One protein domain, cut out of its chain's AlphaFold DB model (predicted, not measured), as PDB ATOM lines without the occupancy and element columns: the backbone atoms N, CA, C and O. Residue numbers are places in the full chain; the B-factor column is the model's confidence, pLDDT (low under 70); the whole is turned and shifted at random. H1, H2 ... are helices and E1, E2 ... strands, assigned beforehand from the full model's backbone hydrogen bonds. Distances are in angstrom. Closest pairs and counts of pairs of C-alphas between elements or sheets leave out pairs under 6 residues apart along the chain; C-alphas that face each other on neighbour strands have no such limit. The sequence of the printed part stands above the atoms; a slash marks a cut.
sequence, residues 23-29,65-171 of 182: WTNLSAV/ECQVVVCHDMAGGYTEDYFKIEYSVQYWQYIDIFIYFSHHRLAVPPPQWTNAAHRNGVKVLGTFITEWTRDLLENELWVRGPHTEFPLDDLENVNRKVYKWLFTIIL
ATOM      1  N   TRP A  23     186.503 208.238 198.999       86.19
ATOM      2  CA  TRP A  23     187.379 209.102 199.771       86.19
ATOM      3  C   TRP A  23     187.447 208.607 201.204       86.19
ATOM      4  O   TRP A  23     186.462 208.138 201.770       86.19
ATOM      5  N   THR A  24     188.635 208.701 201.789       83.31
ATOM      6  CA  THR A  24     188.907 208.281 203.169       83.31
ATOM      7  C   THR A  24     188.828 209.433 204.166       83.31
ATOM      8  O   THR A  24     188.779 209.176 205.360       83.31
ATOM      9  N   ASN A  25     188.823 210.680 203.693       80.12
ATOM     10  CA  ASN A  25     188.751 211.889 204.510       80.12
ATOM     11  C   ASN A  25     188.105 213.034 203.717       80.12
ATOM     12  O   ASN A  25     188.077 213.009 202.481       80.12
ATOM     13  N   LEU A  26     187.594 214.041 204.424       79.25
ATOM     14  CA  LEU A  26     186.896 215.174 203.808       79.25
ATOM     15  C   LEU A  26     187.834 216.106 203.028       79.25
ATOM     16  O   LEU A  26     187.415 216.719 202.048       79.25
ATOM     17  N   SER A  27     189.114 216.181 203.406       81.12
ATOM     18  CA  SER A  27     190.107 216.989 202.682       81.12
ATOM     19  C   SER A  27     190.284 216.511 201.238       81.12
ATOM     20  O   SER A  27     190.333 217.314 200.306       81.12
ATOM     21  N   ALA A  28     190.314 215.198 201.016       82.31
ATOM     22  CA  ALA A  28     190.413 214.626 199.681       82.31
ATOM     23  C   ALA A  28     189.156 214.907 198.837       82.31
ATOM     24  O   ALA A  28     189.276 215.124 197.633       82.31
ATOM     25  N   VAL A  29     187.972 214.958 199.462       82.19
ATOM     26  CA  VAL A  29     186.723 215.370 198.796       82.19
ATOM     27  C   VAL A  29     186.787 216.846 198.403       82.19
ATOM     28  O   VAL A  29     186.468 217.189 197.270       82.19
ATOM     29  N   GLU A  65     152.424 202.321 198.578       74.00
ATOM     30  CA  GLU A  65     152.364 202.934 199.911       74.00
ATOM     31  C   GLU A  65     153.627 202.639 200.732       74.00
ATOM     32  O   GLU A  65     154.012 203.429 201.587       74.00
ATOM     33  N   CYS A  66     154.303 201.525 200.433       83.50
ATOM     34  CA  CYS A  66     155.556 201.125 201.058       83.50
ATOM     35  C   CYS A  66     156.695 201.126 200.033       83.50
ATOM     36  O   CYS A  66     156.526 200.644 198.908       83.50
ATOM     37  N   GLN A  67     157.850 201.650 200.445       87.56
ATOM     38  CA  GLN A  67     159.085 201.613 199.672       87.56
ATOM     39  C   GLN A  67     160.078 200.642 200.302       87.56
ATOM     40  O   GLN A  67     160.249 200.622 201.520       87.56
ATOM     41  N   VAL A  68     160.774 199.878 199.465       91.69
ATOM     42  CA  VAL A  68     161.838 198.973 199.908       91.69
ATOM     43  C   VAL A  68     163.195 199.607 199.639       91.69
ATOM     44  O   VAL A  68     163.540 199.930 198.497       91.69
ATOM     45  N   VAL A  69     163.981 199.739 200.703       93.62
ATOM     46  CA  VAL A  69     165.374 200.178 200.648       93.62
ATOM     47  C   VAL A  69     166.273 198.971 200.873       93.62
ATOM     48  O   VAL A  69     166.094 198.235 201.842       93.62
ATOM     49  N   VAL A  70     167.247 198.771 199.990       92.12
ATOM     50  CA  VAL A  70     168.284 197.745 200.148       92.12
ATOM     51  C   VAL A  70     169.620 198.430 200.377       92.12
ATOM     52  O   VAL A  70     170.084 199.174 199.520       92.12
ATOM     53  N   CYS A  71     170.240 198.149 201.518       90.25
ATOM     54  CA  CYS A  71     171.607 198.535 201.845       90.25
ATOM     55  C   CYS A  71     172.408 197.254 202.048       90.25
ATOM     56  O   CYS A  71     172.093 196.479 202.949       90.25
ATOM     57  N   HIS A  72     173.391 197.000 201.188       80.62
ATOM     58  CA  HIS A  72     174.144 195.750 201.212       80.62
ATOM     59  C   HIS A  72     175.612 196.011 201.547       80.62
ATOM     60  O   HIS A  72     176.338 196.588 200.736       80.62
ATOM     61  N   ASP A  73     176.025 195.559 202.731       79.31
ATOM     62  CA  ASP A  73     177.416 195.550 203.176       79.31
ATOM     63  C   ASP A  73     178.117 194.289 202.652       79.31
ATOM     64  O   ASP A  73     177.942 193.182 203.167       79.31
ATOM     65  N   MET A  74     178.853 194.442 201.550       70.69
ATOM     66  CA  MET A  74     179.614 193.346 200.959       70.69
ATOM     67  C   MET A  74     180.991 193.267 201.621       70.69
ATOM     68  O   MET A  74     181.835 194.137 201.418       70.69
ATOM     69  N   ALA A  75     181.237 192.194 202.377       57.44
ATOM     70  CA  ALA A  75     182.527 191.953 203.021       57.44
ATOM     71  C   ALA A  75     183.675 191.910 201.992       57.44
ATOM     72  O   ALA A  75     183.641 191.128 201.043       57.44
ATOM     73  N   GLY A  76     184.699 192.743 202.206       58.03
ATOM     74  CA  GLY A  76     185.799 192.965 201.255       58.03
ATOM     75  C   GLY A  76     185.552 194.114 200.270       58.03
ATOM     76  O   GLY A  76     186.483 194.520 199.579       58.03
ATOM     77  N   GLY A  77     184.345 194.683 200.263       59.72
ATOM     78  CA  GLY A  77     183.863 195.616 199.254       59.72
ATOM     79  C   GLY A  77     183.351 194.891 198.011       59.72
ATOM     80  O   GLY A  77     183.497 193.677 197.866       59.72
ATOM     81  N   TYR A  78     182.771 195.650 197.085       63.97
ATOM     82  CA  TYR A  78     182.565 195.189 195.715       63.97
ATOM     83  C   TYR A  78     183.949 195.118 195.051       63.97
ATOM     84  O   TYR A  78     184.422 196.095 194.468       63.97
ATOM     85  N   THR A  79     184.689 194.031 195.276       56.94
ATOM     86  CA  THR A  79     186.042 193.851 194.747       56.94
ATOM     87  C   THR A  79     185.992 193.606 193.248       56.94
ATOM     88  O   THR A  79     185.994 192.477 192.782       56.94
ATOM     89  N   GLU A  80     186.032 194.690 192.479       56.00
ATOM     90  CA  GLU A  80     185.967 194.704 191.015       56.00
ATOM     91  C   GLU A  80     187.214 194.097 190.339       56.00
ATOM     92  O   GLU A  80     187.971 194.760 189.620       56.00
ATOM     93  N   ASP A  81     187.474 192.810 190.542       59.69
ATOM     94  CA  ASP A  81     188.036 192.038 189.447       59.69
ATOM     95  C   ASP A  81     186.941 191.958 188.380       59.69
ATOM     96  O   ASP A  81     185.968 191.224 188.532       59.69
ATOM     97  N   TYR A  82     187.074 192.768 187.323       56.12
ATOM     98  CA  TYR A  82     186.088 192.893 186.241       56.12
ATOM     99  C   TYR A  82     185.681 191.544 185.624       56.12
ATOM    100  O   TYR A  82     184.654 191.456 184.953       56.12
ATOM    101  N   PHE A  83     186.486 190.501 185.840       59.22
ATOM    102  CA  PHE A  83     186.281 189.155 185.317       59.22
ATOM    103  C   PHE A  83     185.688 188.171 186.332       59.22
ATOM    104  O   PHE A  83     185.443 187.014 185.982       59.22
ATOM    105  N   LYS A  84     185.449 188.590 187.577       63.69
ATOM    106  CA  LYS A  84     184.886 187.738 188.623       63.69
ATOM    107  C   LYS A  84     183.386 187.983 188.759       63.69
ATOM    108  O   LYS A  84     182.924 189.116 188.831       63.69
ATOM    109  N   ILE A  85     182.618 186.897 188.803       62.47
ATOM    110  CA  ILE A  85     181.187 186.964 189.107       62.47
ATOM    111  C   ILE A  85     181.053 187.260 190.600       62.47
ATOM    112  O   ILE A  85     181.385 186.420 191.438       62.47
ATOM    113  N   GLU A  86     180.587 188.462 190.911       72.25
ATOM    114  CA  GLU A  86     180.332 188.926 192.271       72.25
ATOM    115  C   GLU A  86     178.829 189.091 192.533       72.25
ATOM    116  O   GLU A  86     177.983 188.651 191.746       72.25
ATOM    117  N   TYR A  87     178.488 189.688 193.677       77.44
ATOM    118  CA  TYR A  87     177.112 189.967 194.055       77.44
ATOM    119  C   TYR A  87     176.371 190.712 192.938       77.44
ATOM    120  O   TYR A  87     176.858 191.691 192.374       77.44
ATOM    121  N   SER A  88     175.161 190.250 192.636       82.88
ATOM    122  CA  SER A  88     174.253 190.897 191.697       82.88
ATOM    123  C   SER A  88     172.859 190.952 192.300       82.88
ATOM    124  O   SER A  88     172.382 190.001 192.923       82.88
ATOM    125  N   VAL A  89     172.184 192.079 192.105       88.00
ATOM    126  CA  VAL A  89     170.791 192.234 192.512       88.00
ATOM    127  C   VAL A  89     169.908 191.631 191.424       88.00
ATOM    128  O   VAL A  89     169.900 192.094 190.284       88.00
ATOM    129  N   GLN A  90     169.166 190.588 191.782       87.50
ATOM    130  CA  GLN A  90     168.303 189.858 190.846       87.50
ATOM    131  C   GLN A  90     166.871 190.404 190.812       87.50
ATOM    132  O   GLN A  90     166.187 190.286 189.800       87.50
ATOM    133  N   TYR A  91     166.421 191.026 191.906       92.44
ATOM    134  CA  TYR A  91     165.017 191.373 192.122       92.44
ATOM    135  C   TYR A  91     164.767 192.882 192.182       92.44
ATOM    136  O   TYR A  91     164.111 193.391 193.095       92.44
ATOM    137  N   TRP A  92     165.288 193.621 191.199       93.69
ATOM    138  CA  TRP A  92     165.138 195.076 191.141       93.69
ATOM    139  C   TRP A  92     163.679 195.542 191.190       93.69
ATOM    140  O   TRP A  92     163.405 196.607 191.736       93.69
ATOM    141  N   GLN A  93     162.725 194.750 190.687       91.31
ATOM    142  CA  GLN A  93     161.292 195.070 190.685       91.31
ATOM    143  C   GLN A  93     160.710 195.318 192.086       91.31
ATOM    144  O   GLN A  93     159.733 196.062 192.220       91.31
ATOM    145  N   TYR A  94     161.314 194.746 193.127       91.12
ATOM    146  CA  TYR A  94     160.858 194.909 194.509       91.12
ATOM    147  C   TYR A  94     161.604 195.996 195.270       91.12
ATOM    148  O   TYR A  94     161.149 196.378 196.334       91.12
ATOM    149  N   ILE A  95     162.698 196.521 194.722       92.69
ATOM    150  CA  ILE A  95     163.540 197.534 195.362       92.69
ATOM    151  C   ILE A  95     163.144 198.903 194.821       92.69
ATOM    152  O   ILE A  95     162.915 199.041 193.621       92.69
ATOM    153  N   ASP A  96     163.046 199.911 195.680       91.00
ATOM    154  CA  ASP A  96     162.798 201.302 195.284       91.00
ATOM    155  C   ASP A  96     164.074 202.144 195.376       91.00
ATOM    156  O   ASP A  96     164.316 203.005 194.524       91.00
ATOM    157  N   ILE A  97     164.910 201.862 196.380       92.94
ATOM    158  CA  ILE A  97     166.183 202.545 196.616       92.94
ATOM    159  C   ILE A  97     167.261 201.505 196.928       92.94
ATOM    160  O   ILE A  97     167.079 200.647 197.790       92.94
ATOM    161  N   PHE A  98     168.394 201.600 196.242       93.06
ATOM    162  CA  PHE A  98     169.594 200.821 196.514       93.06
ATOM    163  C   PHE A  98     170.684 201.733 197.088       93.06
ATOM    164  O   PHE A  98     171.025 202.751 196.491       93.06
ATOM    165  N   ILE A  99     171.218 201.378 198.250       92.25
ATOM    166  CA  ILE A  99     172.316 202.081 198.911       92.25
ATOM    167  C   ILE A  99     173.597 201.297 198.643       92.25
ATOM    168  O   ILE A  99     173.739 200.144 199.062       92.25
ATOM    169  N   TYR A 100     174.530 201.941 197.950       87.69
ATOM    170  CA  TYR A 100     175.858 201.414 197.690       87.69
ATOM    171  C   TYR A 100     176.746 201.627 198.917       87.69
ATOM    172  O   TYR A 100     177.356 202.682 199.079       87.69
ATOM    173  N   PHE A 101     176.768 200.638 199.805       86.19
ATOM    174  CA  PHE A 101     177.495 200.720 201.067       86.19
ATOM    175  C   PHE A 101     178.981 200.389 200.912       86.19
ATOM    176  O   PHE A 101     179.360 199.475 200.178       86.19
ATOM    177  N   SER A 102     179.824 201.116 201.645       80.81
ATOM    178  CA  SER A 102     181.241 200.802 201.828       80.81
ATOM    179  C   SER A 102     181.734 201.347 203.168       80.81
ATOM    180  O   SER A 102     181.119 202.263 203.704       80.81
ATOM    181  N   HIS A 103     182.894 200.881 203.630       84.56
ATOM    182  CA  HIS A 103     183.597 201.422 204.803       84.56
ATOM    183  C   HIS A 103     184.503 202.633 204.481       84.56
ATOM    184  O   HIS A 103     185.476 202.918 205.181       84.56
ATOM    185  N   HIS A 104     184.256 203.325 203.364       84.62
ATOM    186  CA  HIS A 104     184.940 204.575 203.040       84.62
ATOM    187  C   HIS A 104     184.133 205.768 203.547       84.62
ATOM    188  O   HIS A 104     182.912 205.783 203.423       84.62
ATOM    189  N   ARG A 105     184.832 206.799 204.042       84.69
ATOM    190  CA  ARG A 105     184.254 208.054 204.554       84.69
ATOM    191  C   ARG A 105     183.188 208.628 203.624       84.69
ATOM    192  O   ARG A 105     182.103 208.988 204.071       84.69
ATOM    193  N   LEU A 106     183.489 208.676 202.329       86.31
ATOM    194  CA  LEU A 106     182.528 208.958 201.270       86.31
ATOM    195  C   LEU A 106     182.685 207.914 200.169       86.31
ATOM    196  O   LEU A 106     183.796 207.682 199.694       86.31
ATOM    197  N   ALA A 107     181.574 207.338 199.726       86.44
ATOM    198  CA  ALA A 107     181.534 206.451 198.581       86.44
ATOM    199  C   ALA A 107     180.414 206.814 197.621       86.44
ATOM    200  O   ALA A 107     179.237 206.843 197.985       86.44
ATOM    201  N   VAL A 108     180.800 207.057 196.373       87.38
ATOM    202  CA  VAL A 108     179.868 207.271 195.271       87.38
ATOM    203  C   VAL A 108     179.644 205.931 194.560       87.38
ATOM    204  O   VAL A 108     180.607 205.196 194.333       87.38
ATOM    205  N   PRO A 109     178.399 205.575 194.200       87.81
ATOM    206  CA  PRO A 109     178.126 204.320 193.515       87.81
ATOM    207  C   PRO A 109     178.801 204.297 192.131       87.81
ATOM    208  O   PRO A 109     178.563 205.208 191.330       87.81
ATOM    209  N   PRO A 110     179.595 203.263 191.800       85.56
ATOM    210  CA  PRO A 110     180.220 203.145 190.488       85.56
ATOM    211  C   PRO A 110     179.189 203.104 189.344       85.56
ATOM    212  O   PRO A 110     178.050 202.655 189.542       85.56
ATOM    213  N   PRO A 111     179.565 203.503 188.113       87.19
ATOM    214  CA  PRO A 111     178.683 203.468 186.944       87.19
ATOM    215  C   PRO A 111     178.008 202.122 186.713       87.19
ATOM    216  O   PRO A 111     176.870 202.083 186.262       87.19
ATOM    217  N   GLN A 112     178.689 201.016 186.998       86.31
ATOM    218  CA  GLN A 112     178.181 199.660 186.821       86.31
ATOM    219  C   GLN A 112     176.908 199.454 187.654       86.31
ATOM    220  O   GLN A 112     175.881 199.028 187.120       86.31
ATOM    221  N   TRP A 113     176.949 199.852 188.929       88.06
ATOM    222  CA  TRP A 113     175.825 199.785 189.863       88.06
ATOM    223  C   TRP A 113     174.740 200.807 189.534       88.06
ATOM    224  O   TRP A 113     173.565 200.447 189.425       88.06
ATOM    225  N   THR A 114     175.135 202.058 189.291       91.25
ATOM    226  CA  THR A 114     174.206 203.144 188.950       91.25
ATOM    227  C   THR A 114     173.436 202.832 187.670       91.25
ATOM    228  O   THR A 114     172.208 202.895 187.649       91.25
ATOM    229  N   ASN A 115     174.126 202.398 186.612       93.00
ATOM    230  CA  ASN A 115     173.496 202.057 185.340       93.00
ATOM    231  C   ASN A 115     172.563 200.843 185.464       93.00
ATOM    232  O   ASN A 115     171.505 200.822 184.832       93.00
ATOM    233  N   ALA A 116     172.943 199.821 186.241       92.94
ATOM    234  CA  ALA A 116     172.119 198.631 186.445       92.94
ATOM    235  C   ALA A 116     170.801 198.973 187.153       92.94
ATOM    236  O   ALA A 116     169.730 198.592 186.678       92.94
ATOM    237  N   ALA A 117     170.865 199.738 188.236       93.69
ATOM    238  CA  ALA A 117     169.683 200.169 188.966       93.69
ATOM    239  C   ALA A 117     168.817 201.145 188.158       93.69
ATOM    240  O   ALA A 117     167.605 200.949 188.062       93.69
ATOM    241  N   HIS A 118     169.425 202.135 187.494       95.50
ATOM    242  CA  HIS A 118     168.704 203.094 186.655       95.50
ATOM    243  C   HIS A 118     167.946 202.407 185.520       95.50
ATOM    244  O   HIS A 118     166.786 202.740 185.285       95.50
ATOM    245  N   ARG A 119     168.534 201.385 184.879       95.69
ATOM    246  CA  ARG A 119     167.845 200.570 183.863       95.69
ATOM    247  C   ARG A 119     166.590 199.878 184.408       95.69
ATOM    248  O   ARG A 119     165.642 199.671 183.660       95.69
ATOM    249  N   ASN A 120     166.572 199.556 185.699       94.81
ATOM    250  CA  ASN A 120     165.439 198.933 186.384       94.81
ATOM    251  C   ASN A 120     164.519 199.940 187.109       94.81
ATOM    252  O   ASN A 120     163.603 199.538 187.834       94.81
ATOM    253  N   GLY A 121     164.757 201.242 186.929       94.06
ATOM    254  CA  GLY A 121     163.987 202.310 187.564       94.06
ATOM    255  C   GLY A 121     164.170 202.398 189.079       94.06
ATOM    256  O   GLY A 121     163.247 202.788 189.793       94.06
ATOM    257  N   VAL A 122     165.345 202.009 189.574       94.00
ATOM    258  CA  VAL A 122     165.718 202.038 190.993       94.00
ATOM    259  C   VAL A 122     166.677 203.196 191.240       94.00
ATOM    260  O   VAL A 122     167.658 203.360 190.512       94.00
ATOM    261  N   LYS A 123     166.403 203.998 192.276       93.94
ATOM    262  CA  LYS A 123     167.317 205.061 192.712       93.94
ATOM    263  C   LYS A 123     168.544 204.436 193.367       93.94
ATOM    264  O   LYS A 123     168.388 203.531 194.184       93.94
ATOM    265  N   VAL A 124     169.734 204.945 193.061       92.56
ATOM    266  CA  VAL A 124     170.971 204.537 193.742       92.56
ATOM    267  C   VAL A 124     171.531 205.693 194.533       92.56
ATOM    268  O   VAL A 124     171.602 206.808 194.026       92.56
ATOM    269  N   LEU A 125     171.935 205.411 195.764       93.12
ATOM    270  CA  LEU A 125     172.532 206.380 196.664       93.12
ATOM    271  C   LEU A 125     173.909 205.887 197.098       93.12
ATOM    272  O   LEU A 125     174.098 204.699 197.362       93.12
ATOM    273  N   GLY A 126     174.864 206.811 197.143       89.62
ATOM    274  CA  GLY A 126     176.146 206.585 197.799       89.62
ATOM    275  C   GLY A 126     176.015 206.651 199.313       89.62
ATOM    276  O   GLY A 126     174.936 206.914 199.853       89.62
ATOM    277  N   THR A 127     177.133 206.461 199.997       88.19
ATOM    278  CA  THR A 127     177.199 206.560 201.453       88.19
ATOM    279  C   THR A 127     178.234 207.581 201.878       88.19
ATOM    280  O   THR A 127     179.381 207.526 201.446       88.19
ATOM    281  N   PHE A 128     177.839 208.476 202.775       87.88
ATOM    282  CA  PHE A 128     178.755 209.155 203.679       87.88
ATOM    283  C   PHE A 128     178.596 208.514 205.052       87.88
ATOM    284  O   PHE A 128     177.465 208.422 205.542       87.88
ATOM    285  N   ILE A 129     179.696 208.044 205.636       85.88
ATOM    286  CA  ILE A 129     179.680 207.360 206.931       85.88
ATOM    287  C   ILE A 129     180.739 207.924 207.866       85.88
ATOM    288  O   ILE A 129     181.766 208.446 207.439       85.88
ATOM    289  N   THR A 130     180.484 207.772 209.159       84.19
ATOM    290  CA  THR A 130     181.423 208.130 210.213       84.19
ATOM    291  C   THR A 130     181.777 206.890 211.016       84.19
ATOM    292  O   THR A 130     180.888 206.281 211.615       84.19
ATOM    293  N   GLU A 131     183.051 206.520 211.059       79.06
ATOM    294  CA  GLU A 131     183.485 205.286 211.705       79.06
ATOM    295  C   GLU A 131     184.517 205.536 212.810       79.06
ATOM    296  O   GLU A 131     185.646 205.975 212.580       79.06
ATOM    297  N   TRP A 132     184.137 205.143 214.028       79.94
ATOM    298  CA  TRP A 132     185.033 205.006 215.180       79.94
ATOM    299  C   TRP A 132     185.787 206.292 215.560       79.94
ATOM    300  O   TRP A 132     185.340 207.411 215.320       79.94
ATOM    301  N   THR A 133     186.930 206.117 216.225       76.06
ATOM    302  CA  THR A 133     187.814 207.195 216.678       76.06
ATOM    303  C   THR A 133     188.570 207.876 215.541       76.06
ATOM    304  O   THR A 133     188.952 209.029 215.700       76.06
ATOM    305  N   ARG A 134     188.760 207.202 214.396       73.00
ATOM    306  CA  ARG A 134     189.446 207.768 213.219       73.00
ATOM    307  C   ARG A 134     188.783 209.061 212.743       73.00
ATOM    308  O   ARG A 134     189.473 210.000 212.365       73.00
ATOM    309  N   ASP A 135     187.459 209.087 212.790       77.56
ATOM    310  CA  ASP A 135     186.636 210.126 212.180       77.56
ATOM    311  C   ASP A 135     186.183 211.206 213.170       77.56
ATOM    312  O   ASP A 135     185.528 212.174 212.782       77.56
ATOM    313  N   LEU A 136     186.511 211.044 214.456       78.19
ATOM    314  CA  LEU A 136     185.996 211.873 215.546       78.19
ATOM    315  C   LEU A 136     186.302 213.361 215.335       78.19
ATOM    316  O   LEU A 136     185.402 214.190 215.447       78.19
ATOM    317  N   LEU A 137     187.547 213.676 214.972       75.88
ATOM    318  CA  LEU A 137     188.012 215.049 214.782       75.88
ATOM    319  C   LEU A 137     187.289 215.747 213.621       75.88
ATOM    320  O   LEU A 137     186.820 216.875 213.752       75.88
ATOM    321  N   GLU A 138     187.156 215.061 212.481       75.12
ATOM    322  CA  GLU A 138     186.429 215.604 211.330       75.12
ATOM    323  C   GLU A 138     184.936 215.771 211.632       75.12
ATOM    324  O   GLU A 138     184.332 216.753 211.206       75.12
ATOM    325  N   ASN A 139     184.330 214.838 212.374       79.69
ATOM    326  CA  ASN A 139     182.928 214.944 212.786       79.69
ATOM    327  C   ASN A 139     182.705 216.143 213.704       79.69
ATOM    328  O   ASN A 139     181.703 216.840 213.572       79.69
ATOM    329  N   GLU A 140     183.627 216.383 214.630       75.69
ATOM    330  CA  GLU A 140     183.553 217.517 215.538       75.69
ATOM    331  C   GLU A 140     183.628 218.843 214.778       75.69
ATOM    332  O   GLU A 140     182.775 219.707 214.982       75.69
ATOM    333  N   LEU A 141     184.576 218.973 213.846       74.50
ATOM    334  CA  LEU A 141     184.656 220.128 212.950       74.50
ATOM    335  C   LEU A 141     183.370 220.305 212.135       74.50
ATOM    336  O   LEU A 141     182.898 221.426 211.952       74.50
ATOM    337  N   TRP A 142     182.773 219.208 211.668       73.75
ATOM    338  CA  TRP A 142     181.546 219.256 210.879       73.75
ATOM    339  C   TRP A 142     180.322 219.687 211.700       73.75
ATOM    340  O   TRP A 142     179.528 220.498 211.228       73.75
ATOM    341  N   VAL A 143     180.193 219.208 212.942       78.06
ATOM    342  CA  VAL A 143     179.109 219.589 213.866       78.06
ATOM    343  C   VAL A 143     179.262 221.031 214.353       78.06
ATOM    344  O   VAL A 143     178.270 221.755 214.437       78.06
ATOM    345  N   ARG A 144     180.486 221.456 214.687       71.81
ATOM    346  CA  ARG A 144     180.761 222.805 215.211       71.81
ATOM    347  C   ARG A 144     180.794 223.872 214.110       71.81
ATOM    348  O   ARG A 144     180.502 225.037 214.374       71.81
ATOM    349  N   GLY A 145     181.085 223.476 212.874       67.69
ATOM    350  CA  GLY A 145     181.130 224.360 211.717       67.69
ATOM    351  C   GLY A 145     182.479 225.080 211.533       67.69
ATOM    352  O   GLY A 145     183.402 224.947 212.339       67.69
ATOM    353  N   PRO A 146     182.611 225.868 210.452       65.25
ATOM    354  CA  PRO A 146     183.890 226.399 209.958       65.25
ATOM    355  C   PRO A 146     184.532 227.491 210.831       65.25
ATOM    356  O   PRO A 146     185.648 227.911 210.547       65.25
ATOM    357  N   HIS A 147     183.850 227.954 211.881       63.41
ATOM    358  CA  HIS A 147     184.315 229.021 212.777       63.41
ATOM    359  C   HIS A 147     184.844 228.490 214.119       63.41
ATOM    360  O   HIS A 147     184.895 229.224 215.100       63.41
ATOM    361  N   THR A 148     185.194 227.205 214.186       62.62
ATOM    362  CA  THR A 148     185.695 226.587 215.418       62.62
ATOM    363  C   THR A 148     187.133 227.039 215.696       62.62
ATOM    364  O   THR A 148     188.030 226.750 214.906       62.62
ATOM    365  N   GLU A 149     187.360 227.733 216.814       57.00
ATOM    366  CA  GLU A 149     188.694 228.140 217.286       57.00
ATOM    367  C   GLU A 149     189.369 227.022 218.122       57.00
ATOM    368  O   GLU A 149     188.690 226.231 218.779       57.00
ATOM    369  N   PHE A 150     190.707 226.924 218.061       52.81
ATOM    370  CA  PHE A 150     191.540 225.899 218.730       52.81
ATOM    371  C   PHE A 150     191.713 226.143 220.256       52.81
ATOM    372  O   PHE A 150     191.649 227.297 220.676       52.81
ATOM    373  N   PRO A 151     192.048 225.112 221.077       55.31
ATOM    374  CA  PRO A 151     192.377 223.744 220.688       55.31
ATOM    375  C   PRO A 151     191.211 222.766 220.867       55.31
ATOM    376  O   PRO A 151     190.396 222.879 221.780       55.31
ATOM    377  N   LEU A 152     191.171 221.767 219.983       55.75
ATOM    378  CA  LEU A 152     190.347 220.567 220.122       55.75
ATOM    379  C   LEU A 152     191.008 219.718 221.218       55.75
ATOM    380  O   LEU A 152     191.778 218.816 220.919       55.75
ATOM    381  N   ASP A 153     190.852 220.121 222.480       53.69
ATOM    382  CA  ASP A 153     191.585 219.519 223.594       53.69
ATOM    383  C   ASP A 153     191.130 218.060 223.781       53.69
ATOM    384  O   ASP A 153     189.963 217.767 224.068       53.69
ATOM    385  N   ASP A 154     192.061 217.127 223.567       53.78
ATOM    386  CA  ASP A 154     191.811 215.683 223.469       53.78
ATOM    387  C   ASP A 154     191.151 215.106 224.740       53.78
ATOM    388  O   ASP A 154     190.474 214.075 224.700       53.78
ATOM    389  N   LEU A 155     191.303 215.774 225.888       47.59
ATOM    390  CA  LEU A 155     190.865 215.285 227.199       47.59
ATOM    391  C   LEU A 155     189.357 215.434 227.461       47.59
ATOM    392  O   LEU A 155     188.779 214.606 228.175       47.59
ATOM    393  N   GLU A 156     188.691 216.430 226.872       50.09
ATOM    394  CA  GLU A 156     187.233 216.590 227.006       50.09
ATOM    395  C   GLU A 156     186.484 215.663 226.027       50.09
ATOM    396  O   GLU A 156     185.457 215.062 226.367       50.09
ATOM    397  N   ASN A 157     187.067 215.439 224.844       47.59
ATOM    398  CA  ASN A 157     186.519 214.577 223.794       47.59
ATOM    399  C   ASN A 157     186.633 213.075 224.096       47.59
ATOM    400  O   ASN A 157     185.723 212.315 223.759       47.59
ATOM    401  N   VAL A 158     187.677 212.631 224.806       46.50
ATOM    402  CA  VAL A 158     187.811 211.231 225.266       46.50
ATOM    403  C   VAL A 158     186.724 210.847 226.285       46.50
ATOM    404  O   VAL A 158     186.339 209.676 226.366       46.50
ATOM    405  N   ASN A 159     186.175 211.816 227.030       43.66
ATOM    406  CA  ASN A 159     185.112 211.577 228.012       43.66
ATOM    407  C   ASN A 159     183.699 211.583 227.418       43.66
ATOM    408  O   ASN A 159     182.813 210.922 227.967       43.66
ATOM    409  N   ARG A 160     183.495 212.172 226.232       49.03
ATOM    410  CA  ARG A 160     182.376 211.800 225.354       49.03
ATOM    411  C   ARG A 160     182.702 210.473 224.679       49.03
ATOM    412  O   ARG A 160     182.796 210.376 223.460       49.03
ATOM    413  N   LYS A 161     182.863 209.427 225.495       40.00
ATOM    414  CA  LYS A 161     182.828 208.032 225.064       40.00
ATOM    415  C   LYS A 161     181.559 207.835 224.255       40.00
ATOM    416  O   LYS A 161     180.488 207.619 224.814       40.00
ATOM    417  N   VAL A 162     181.724 207.970 222.941       42.06
ATOM    418  CA  VAL A 162     181.169 207.140 221.885       42.06
ATOM    419  C   VAL A 162     180.071 206.269 222.469       42.06
ATOM    420  O   VAL A 162     180.333 205.175 222.977       42.06
ATOM    421  N   TYR A 163     178.844 206.791 222.448       35.34
ATOM    422  CA  TYR A 163     177.664 205.954 222.550       35.34
ATOM    423  C   TYR A 163     177.737 204.991 221.363       35.34
ATOM    424  O   TYR A 163     177.388 205.302 220.232       35.34
ATOM    425  N   LYS A 164     178.391 203.868 221.652       40.44
ATOM    426  CA  LYS A 164     178.316 202.535 221.082       40.44
ATOM    427  C   LYS A 164     177.358 202.459 219.877       40.44
ATOM    428  O   LYS A 164     176.150 202.393 220.062       40.44
ATOM    429  N   TRP A 165     177.957 202.400 218.683       34.56
ATOM    430  CA  TRP A 165     177.342 202.163 217.366       34.56
ATOM    431  C   TRP A 165     176.400 203.262 216.859       34.56
ATOM    432  O   TRP A 165     175.183 203.108 216.887       34.56
ATOM    433  N   LEU A 166     176.957 204.332 216.288       36.28
ATOM    434  CA  LEU A 166     176.195 205.204 215.398       36.28
ATOM    435  C   LEU A 166     176.712 205.037 213.965       36.28
ATOM    436  O   LEU A 166     177.634 205.720 213.536       36.28
ATOM    437  N   PHE A 167     176.124 204.090 213.233       38.31
ATOM    438  CA  PHE A 167     176.204 204.082 211.775       38.31
ATOM    439  C   PHE A 167     175.221 205.137 211.267       38.31
ATOM    440  O   PHE A 167     174.023 204.879 211.167       38.31
ATOM    441  N   THR A 168     175.699 206.347 210.986       39.88
ATOM    442  CA  THR A 168     174.886 207.339 210.278       39.88
ATOM    443  C   THR A 168     175.209 207.246 208.797       39.88
ATOM    444  O   THR A 168     176.257 207.705 208.357       39.88
ATOM    445  N   ILE A 169     174.304 206.635 208.031       43.75
ATOM    446  CA  ILE A 169     174.300 206.745 206.572       43.75
ATOM    447  C   ILE A 169     173.577 208.046 206.240       43.75
ATOM    448  O   ILE A 169     172.361 208.144 206.417       43.75
ATOM    449  N   ILE A 170     174.315 209.049 205.772       47.00
ATOM    450  CA  ILE A 170     173.700 210.265 205.235       47.00
ATOM    451  C   ILE A 170     173.464 210.050 203.747       47.00
ATOM    452  O   ILE A 170     174.402 209.935 202.957       47.00
ATOM    453  N   LEU A 171     172.189 209.974 203.377       38.00
ATOM    454  CA  LEU A 171     171.749 209.907 201.993       38.00
ATOM    455  C   LEU A 171     171.686 211.331 201.444       38.00
ATOM    456  O   LEU A 171     170.774 212.087 201.775       38.00
TER     457      LEU A 171
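This is residues 23 to 29 and 65 to 171 of the 182 residues of the protein "Mannosyl-glycoprotein endo-beta-N-acetylglucosaminidase" of Diversispora epigaea (UniProt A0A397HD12). There is little regular structure: a small sheet, E1 E2 E3, with H2 over one face, makes one end, and loops lead to H3 and H4 at the other. The printed part has 114 residues, under half in named elements: four helices and three strands, H1 E1 E2 H2 E3 H3 H4, mixed in class, the sheet all parallel. It is loose, radius of gyration of the C-alphas 17.6 A, spanning 50 by 39 by 26 A.

Find C-alpha 26 at (186.896, 215.174, 203.808), where H1, residues 26 to 29, begins. Next come E1, 69 to 72; E2, 97 to 100; H2, 111 to 119, 11.6 A long; E3, 123 to 125; H3, 136 to 144, 12.1 A; and H4, 154 to 157, ending at (186.519, 214.577, 223.794).

Look within hydrogen-bond range: N 70 and O 97 join E1 to E2 at 2.9 A, N 98 and O 123 E2 to E3 at 2.8 A. H2 is on the sheet over E3, C-alphas 114 and 124 closest at 5.9 A; E2, H2, E3 form a strand-helix-strand unit, parallel strands with a helix between, its crossover right-handed. H1 and H3 are close but not clearly touching, C-alphas 26 and 138 closest at 7.5 A; H3 and H4 are apart. Every O i to N i+4 pair is within range in H2 and H3; H1 and H4 are too short for one.

Residues 30 to 64 are cut out, a gap of 36.6 A between C-alphas 29 and 65. The link E1 to E2 is long. Residues 75 to 85 and 145 to 171 have pLDDT under 70.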